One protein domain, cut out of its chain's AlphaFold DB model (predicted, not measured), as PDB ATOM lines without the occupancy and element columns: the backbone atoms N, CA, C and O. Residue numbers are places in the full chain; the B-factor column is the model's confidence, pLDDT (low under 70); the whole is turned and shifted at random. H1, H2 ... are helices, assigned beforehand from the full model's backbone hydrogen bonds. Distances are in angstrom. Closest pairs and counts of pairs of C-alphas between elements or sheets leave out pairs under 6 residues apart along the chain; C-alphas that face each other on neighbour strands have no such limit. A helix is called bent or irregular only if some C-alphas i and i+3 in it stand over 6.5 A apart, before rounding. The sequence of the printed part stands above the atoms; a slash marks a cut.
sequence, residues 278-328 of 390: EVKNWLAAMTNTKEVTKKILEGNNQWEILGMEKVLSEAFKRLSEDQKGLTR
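This is residues 278 to 328 of the 390 residues of an uncharacterized protein of Stichopus japonicus (UniProt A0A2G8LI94). The model is a helical hairpin: the longer helix, H2, folds back along H1, and the two lie side by side as a slim rod, joined at one end by a tight turn. Residues 298 to 303, at the turn, stick out from the pair, and H2 has a kink of 45 degrees near residue 310. The printed part has 51 residues, with two named helices, H1 then H2, and no named strand; the class is all helix. The whole is loose, with a radius of gyration of the C-alphas of 12.4 A, and spans 39 by 17 by 10 A.

H2, the longest helix, holds residues 302 to 328 and measures 38.8 A from first to last C-alpha. It begins with C-alpha 302 at (-44.267, 1.228, -30.368) and ends with C-alpha 328 at (-44.898, -33.062, -12.216). It is irregular: C-alphas 307 and 310 are 7.3 A apart, where about 5 A is the distance in a regular helix. H1 holds residues 278 to 298, 30.0 A from first to last C-alpha, and begins with C-alpha 278 at (-53.342, -31.489, -22.600).

H2 and H1 form a helical hairpin. They touch, with 14 pairs of C-alphas within 8 A; the closest C-alphas are those of Ile 305 and Ile 296, 6.5 A apart. Their lines stand at a shallow tilt of 23 degrees, and they run opposite ways. Their centres are 9.8 A apart. In H1 every O i to N i+4 pair is within hydrogen-bond range; in H2, 21 of 23 are.

The two C-alphas farthest apart are those of Asn 301 and Arg 328, at 39.0 A, while the first and last printed C-alphas, of Glu 278 and Arg 328, are 13.5 A apart. The printed part has no cut, and the link from H1 to H2 is tight, with 3 residues between them. The mean pLDDT of the printed part is 85.4, and one residue, Arg 328, is under 70.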
ATOM      1  N   GLU A 278     -53.838 -32.634 -23.373       75.38
ATOM      2  CA  GLU A 278     -53.342 -31.489 -22.600       75.38
ATOM      3  C   GLU A 278     -51.930 -31.026 -23.004       75.38
ATOM      4  O   GLU A 278     -51.694 -29.828 -23.129       75.38
ATOM      5  N   VAL A 279     -50.985 -31.946 -23.240       81.88
ATOM      6  CA  VAL A 279     -49.607 -31.615 -23.651       81.88
ATOM      7  C   VAL A 279     -49.588 -31.069 -25.076       81.88
ATOM      8  O   VAL A 279     -48.852 -30.124 -25.357       81.88
ATOM      9  N   LYS A 280     -50.416 -31.621 -25.973       83.12
ATOM     10  CA  LYS A 280     -50.533 -31.117 -27.348       83.12
ATOM     11  C   LYS A 280     -51.169 -29.729 -27.380       83.12
ATOM     12  O   LYS A 280     -50.659 -28.844 -28.061       83.12
ATOM     13  N   ASN A 281     -52.232 -29.531 -26.605       85.44
ATOM     14  CA  ASN A 281     -52.929 -28.252 -26.503       85.44
ATOM     15  C   ASN A 281     -52.026 -27.171 -25.899       85.44
ATOM     16  O   ASN A 281     -51.967 -26.060 -26.423       85.44
ATOM     17  N   TRP A 282     -51.262 -27.507 -24.855       87.00
ATOM     18  CA  TRP A 282     -50.272 -26.599 -24.277       87.00
ATOM     19  C   TRP A 282     -49.163 -26.245 -25.278       87.00
ATOM     20  O   TRP A 282     -48.813 -25.073 -25.418       87.00
ATOM     21  N   LEU A 283     -48.646 -27.230 -26.025       88.06
ATOM     22  CA  LEU A 283     -47.626 -26.998 -27.050       88.06
ATOM     23  C   LEU A 283     -48.136 -26.056 -28.150       88.06
ATOM     24  O   LEU A 283     -47.423 -25.132 -28.544       88.06
ATOM     25  N   ALA A 284     -49.367 -26.261 -28.621       89.44
ATOM     26  CA  ALA A 284     -49.999 -25.396 -29.611       89.44
ATOM     27  C   ALA A 284     -50.192 -23.969 -29.071       89.44
ATOM     28  O   ALA A 284     -49.828 -23.008 -29.747       89.44
ATOM     29  N   ALA A 285     -50.687 -23.825 -27.836       90.06
ATOM     30  CA  ALA A 285     -50.861 -22.527 -27.189       90.06
ATOM     31  C   ALA A 285     -49.528 -21.772 -27.053       90.06
ATOM     32  O   ALA A 285     -49.428 -20.631 -27.493       90.06
ATOM     33  N   MET A 286     -48.479 -22.426 -26.546       91.44
ATOM     34  CA  MET A 286     -47.147 -21.825 -26.405       91.44
ATOM     35  C   MET A 286     -46.539 -21.424 -27.752       91.44
ATOM     36  O   MET A 286     -45.961 -20.343 -27.879       91.44
ATOM     37  N   THR A 287     -46.688 -22.270 -28.771       91.31
ATOM     38  CA  THR A 287     -46.172 -21.985 -30.117       91.31
ATOM     39  C   THR A 287     -46.879 -20.777 -30.728       91.31
ATOM     40  O   THR A 287     -46.216 -19.877 -31.239       91.31
ATOM     41  N   ASN A 288     -48.206 -20.703 -30.600       92.56
ATOM     42  CA  ASN A 288     -48.995 -19.578 -31.097       92.56
ATOM     43  C   ASN A 288     -48.668 -18.275 -30.359       92.56
ATOM     44  O   ASN A 288     -48.467 -17.251 -31.005       92.56
ATOM     45  N   THR A 289     -48.568 -18.298 -29.024       90.81
ATOM     46  CA  THR A 289     -48.203 -17.106 -28.244       90.81
ATOM     47  C   THR A 289     -46.811 -16.608 -28.629       90.81
ATOM     48  O   THR A 289     -46.641 -15.417 -28.871       90.81
ATOM     49  N   LYS A 290     -45.835 -17.513 -28.789       93.00
ATOM     50  CA  LYS A 290     -44.489 -17.167 -29.266       93.00
ATOM     51  C   LYS A 290     -44.514 -16.522 -30.652       93.00
ATOM     52  O   LYS A 290     -43.844 -15.514 -30.855       93.00
ATOM     53  N   GLU A 291     -45.274 -17.086 -31.586       92.00
ATOM     54  CA  GLU A 291     -45.367 -16.583 -32.959       92.00
ATOM     55  C   GLU A 291     -46.023 -15.197 -33.020       92.00
ATOM     56  O   GLU A 291     -45.519 -14.299 -33.691       92.00
ATOM     57  N   VAL A 292     -47.108 -14.987 -32.268       89.19
ATOM     58  CA  VAL A 292     -47.774 -13.679 -32.164       89.19
ATOM     59  C   VAL A 292     -46.830 -12.638 -31.566       89.19
ATOM     60  O   VAL A 292     -46.688 -11.554 -32.126       89.19
ATOM     61  N   THR A 293     -46.133 -12.963 -30.473       87.88
ATOM     62  CA  THR A 293     -45.144 -12.052 -29.875       87.88
ATOM     63  C   THR A 293     -44.017 -11.728 -30.847       87.88
ATOM     64  O   THR A 293     -43.629 -10.569 -30.954       87.88
ATOM     65  N   LYS A 294     -43.520 -12.719 -31.592       90.88
ATOM     66  CA  LYS A 294     -42.469 -12.510 -32.590       90.88
ATOM     67  C   LYS A 294     -42.912 -11.522 -33.671       90.88
ATOM     68  O   LYS A 294     -42.176 -10.585 -33.954       90.88
ATOM     69  N   LYS A 295     -44.128 -11.674 -34.202       89.25
ATOM     70  CA  LYS A 295     -44.687 -10.767 -35.218       89.25
ATOM     71  C   LYS A 295     -44.886  -9.341 -34.704       89.25
ATOM     72  O   LYS A 295     -44.585  -8.397 -35.426       89.25
ATOM     73  N   ILE A 296     -45.346  -9.179 -33.462       86.31
ATOM     74  CA  ILE A 296     -45.510  -7.854 -32.836       86.31
ATOM     75  C   ILE A 296     -44.148  -7.164 -32.660       86.31
ATOM     76  O   ILE A 296     -44.022  -5.970 -32.920       86.31
ATOM     77  N   LEU A 297     -43.114  -7.914 -32.266       85.31
ATOM     78  CA  LEU A 297     -41.754  -7.386 -32.133       85.31
ATOM     79  C   LEU A 297     -41.124  -7.048 -33.494       85.31
ATOM     80  O   LEU A 297     -40.474  -6.015 -33.621       85.31
ATOM     81  N   GLU A 298     -41.337  -7.880 -34.518       87.50
ATOM     82  CA  GLU A 298     -40.846  -7.640 -35.886       87.50
ATOM     83  C   GLU A 298     -41.532  -6.435 -36.559       87.50
ATOM     84  O   GLU A 298     -40.893  -5.728 -37.336       87.50
ATOM     85  N   GLY A 299     -42.803  -6.159 -36.241       81.94
ATOM     86  CA  GLY A 299     -43.548  -5.005 -36.761       81.94
ATOM     87  C   GLY A 299     -43.062  -3.642 -36.248       81.94
ATOM     88  O   GLY A 299     -43.412  -2.617 -36.828       81.94
ATOM     89  N   ASN A 300     -42.250  -3.624 -35.182       76.06
ATOM     90  CA  ASN A 300     -41.592  -2.450 -34.594       76.06
ATOM     91  C   ASN A 300     -42.528  -1.251 -34.292       76.06
ATOM     92  O   ASN A 300     -42.096  -0.097 -34.249       76.06
ATOM     93  N   ASN A 301     -43.821  -1.518 -34.074       83.38
ATOM     94  CA  ASN A 301     -44.834  -0.518 -33.743       83.38
ATOM     95  C   ASN A 301     -44.875  -0.289 -32.224       83.38
ATOM     96  O   ASN A 301     -45.362  -1.126 -31.463       83.38
ATOM     97  N   GLN A 302     -44.391   0.874 -31.785       79.19
ATOM     98  CA  GLN A 302     -44.267   1.228 -30.368       79.19
ATOM     99  C   GLN A 302     -45.601   1.149 -29.601       79.19
ATOM    100  O   GLN A 302     -45.617   0.747 -28.438       79.19
ATOM    101  N   TRP A 303     -46.725   1.485 -30.242       80.62
ATOM    102  CA  TRP A 303     -48.040   1.495 -29.594       80.62
ATOM    103  C   TRP A 303     -48.608   0.087 -29.393       80.62
ATOM    104  O   TRP A 303     -49.212  -0.187 -28.359       80.62
ATOM    105  N   GLU A 304     -48.376  -0.826 -30.339       79.00
ATOM    106  CA  GLU A 304     -48.782  -2.234 -30.220       79.00
ATOM    107  C   GLU A 304     -47.915  -2.986 -29.210       79.00
ATOM    108  O   GLU A 304     -48.437  -3.769 -28.420       79.00
ATOM    109  N   ILE A 305     -46.609  -2.706 -29.187       84.31
ATOM    110  CA  ILE A 305     -45.677  -3.303 -28.225       84.31
ATOM    111  C   ILE A 305     -46.064  -2.904 -26.794       84.31
ATOM    112  O   ILE A 305     -46.224  -3.779 -25.944       84.31
ATOM    113  N   LEU A 306     -46.286  -1.609 -26.537       81.88
ATOM    114  CA  LEU A 306     -46.689  -1.119 -25.212       81.88
ATOM    115  C   LEU A 306     -48.123  -1.533 -24.847       81.88
ATOM    116  O   LEU A 306     -48.394  -1.890 -23.702       81.88
ATOM    117  N   GLY A 307     -49.048  -1.539 -25.814       83.88
ATOM    118  CA  GLY A 307     -50.436  -1.949 -25.589       83.88
ATOM    119  C   GLY A 307     -50.584  -3.441 -25.266       83.88
ATOM    120  O   GLY A 307     -51.419  -3.819 -24.442       83.88
ATOM    121  N   MET A 308     -49.751  -4.291 -25.872       86.44
ATOM    122  CA  MET A 308     -49.798  -5.745 -25.697       86.44
ATOM    123  C   MET A 308     -48.857  -6.272 -24.608       86.44
ATOM    124  O   MET A 308     -48.998  -7.434 -24.218       86.44
ATOM    125  N   GLU A 309     -47.944  -5.451 -24.074       85.94
ATOM    126  CA  GLU A 309     -46.936  -5.836 -23.071       85.94
ATOM    127  C   GLU A 309     -47.546  -6.638 -21.912       85.94
ATOM    128  O   GLU A 309     -47.092  -7.743 -21.587       85.94
ATOM    129  N   LYS A 310     -48.620  -6.112 -21.312       86.69
ATOM    130  CA  LYS A 310     -49.284  -6.733 -20.160       86.69
ATOM    131  C   LYS A 310     -49.958  -8.058 -20.526       86.69
ATOM    132  O   LYS A 310     -49.891  -9.010 -19.751       86.69
ATOM    133  N   VAL A 311     -50.583  -8.128 -21.701       88.25
ATOM    134  CA  VAL A 311     -51.314  -9.314 -22.179       88.25
ATOM    135  C   VAL A 311     -50.345 -10.453 -22.498       88.25
ATOM    136  O   VAL A 311     -50.565 -11.585 -22.072       88.25
ATOM    137  N   LEU A 312     -49.245 -10.154 -23.192       89.56
ATOM    138  CA  LEU A 312     -48.225 -11.141 -23.541       89.56
ATOM    139  C   LEU A 312     -47.466 -11.630 -22.304       89.56
ATOM    140  O   LEU A 312     -47.283 -12.835 -22.133       89.56
ATOM    141  N   SER A 313     -47.089 -10.720 -21.403       87.56
ATOM    142  CA  SER A 313     -46.393 -11.070 -20.159       87.56
ATOM    143  C   SER A 313     -47.224 -11.996 -19.270       87.56
ATOM    144  O   SER A 313     -46.699 -12.959 -18.710       87.56
ATOM    145  N   GLU A 314     -48.528 -11.738 -19.158       88.88
ATOM    146  CA  GLU A 314     -49.449 -12.589 -18.403       88.88
ATOM    147  C   GLU A 314     -49.656 -13.953 -19.087       88.88
ATOM    148  O   GLU A 314     -49.634 -14.990 -18.421       88.88
ATOM    149  N   ALA A 315     -49.785 -13.981 -20.419       88.38
ATOM    150  CA  ALA A 315     -49.935 -15.221 -21.180       88.38
ATOM    151  C   ALA A 315     -48.716 -16.152 -21.031       88.38
ATOM    152  O   ALA A 315     -48.882 -17.345 -20.768       88.38
ATOM    153  N   PHE A 316     -47.490 -15.619 -21.123       90.88
ATOM    154  CA  PHE A 316     -46.273 -16.417 -20.927       90.88
ATOM    155  C   PHE A 316     -46.116 -16.925 -19.492       90.88
ATOM    156  O   PHE A 316     -45.678 -18.063 -19.300       90.88
ATOM    157  N   LYS A 317     -46.495 -16.129 -18.481       89.56
ATOM    158  CA  LYS A 317     -46.468 -16.568 -17.077       89.56
ATOM    159  C   LYS A 317     -47.393 -17.762 -16.846       89.56
ATOM    160  O   LYS A 317     -46.934 -18.779 -16.331       89.56
ATOM    161  N   ARG A 318     -48.645 -17.680 -17.307       87.69
ATOM    162  CA  ARG A 318     -49.627 -18.770 -17.170       87.69
ATOM    163  C   ARG A 318     -49.168 -20.051 -17.860       87.69
ATOM    164  O   ARG A 318     -49.147 -21.112 -17.246       87.69
ATOM    165  N   LEU A 319     -48.688 -19.942 -19.099       90.00
ATOM    166  CA  LEU A 319     -48.180 -21.104 -19.828       90.00
ATOM    167  C   LEU A 319     -46.927 -21.715 -19.169       90.00
ATOM    168  O   LEU A 319     -46.744 -22.931 -19.219       90.00
ATOM    169  N   SER A 320     -46.078 -20.911 -18.518       87.12
ATOM    170  CA  SER A 320     -44.927 -21.407 -17.746       87.12
ATOM    171  C   SER A 320     -45.348 -22.166 -16.479       87.12
ATOM    172  O   SER A 320     -44.732 -23.171 -16.113       87.12
ATOM    173  N   GLU A 321     -46.410 -21.722 -15.806       86.38
ATOM    174  CA  GLU A 321     -46.981 -22.416 -14.648       86.38
ATOM    175  C   GLU A 321     -47.632 -23.746 -15.046       86.38
ATOM    176  O   GLU A 321     -47.362 -24.777 -14.416       86.38
ATOM    177  N   ASP A 322     -48.384 -23.753 -16.149       84.56
ATOM    178  CA  ASP A 322     -48.982 -24.961 -16.724       84.56
ATOM    179  C   ASP A 322     -47.916 -26.006 -17.084       84.56
ATOM    180  O   ASP A 322     -48.074 -27.196 -16.789       84.56
ATOM    181  N   GLN A 323     -46.769 -25.568 -17.622       84.19
ATOM    182  CA  GLN A 323     -45.635 -26.443 -17.930       84.19
ATOM    183  C   GLN A 323     -45.130 -27.186 -16.686       84.19
ATOM    184  O   GLN A 323     -44.948 -28.404 -16.714       84.19
ATOM    185  N   LYS A 324     -44.956 -26.479 -15.562       82.00
ATOM    186  CA  LYS A 324     -44.519 -27.079 -14.285       82.00
ATOM    187  C   LYS A 324     -45.547 -28.080 -13.744       82.00
ATOM    188  O   LYS A 324     -45.181 -29.052 -13.073       82.00
ATOM    189  N   GLY A 325     -46.835 -27.852 -14.008       76.81
ATOM    190  CA  GLY A 325     -47.921 -28.781 -13.691       76.81
ATOM    191  C   GLY A 325     -47.870 -30.069 -14.521       76.81
ATOM    192  O   GLY A 325     -48.034 -31.162 -13.969       76.81
ATOM    193  N   LEU A 326     -47.584 -29.952 -15.820       77.69
ATOM    194  CA  LEU A 326     -47.434 -31.083 -16.742       77.69
ATOM    195  C   LEU A 326     -46.189 -31.928 -16.418       77.69
ATOM    196  O   LEU A 326     -46.283 -33.155 -16.352       77.69
ATOM    197  N   THR A 327     -45.045 -31.300 -16.122       70.00
ATOM    198  CA  THR A 327     -43.800 -32.010 -15.770       70.00
ATOM    199  C   THR A 327     -43.941 -32.835 -14.486       70.00
ATOM    200  O   THR A 327     -43.503 -33.985 -14.443       70.00
ATOM    201  N   ARG A 328     -44.622 -32.309 -13.457       68.50
ATOM    202  CA  ARG A 328     -44.898 -33.062 -12.216       68.50
ATOM    203  C   ARG A 328     -45.774 -34.297 -12.450       68.50
ATOM    204  O   ARG A 328     -45.547 -35.328 -11.823       68.50
TER     205      ARG A 328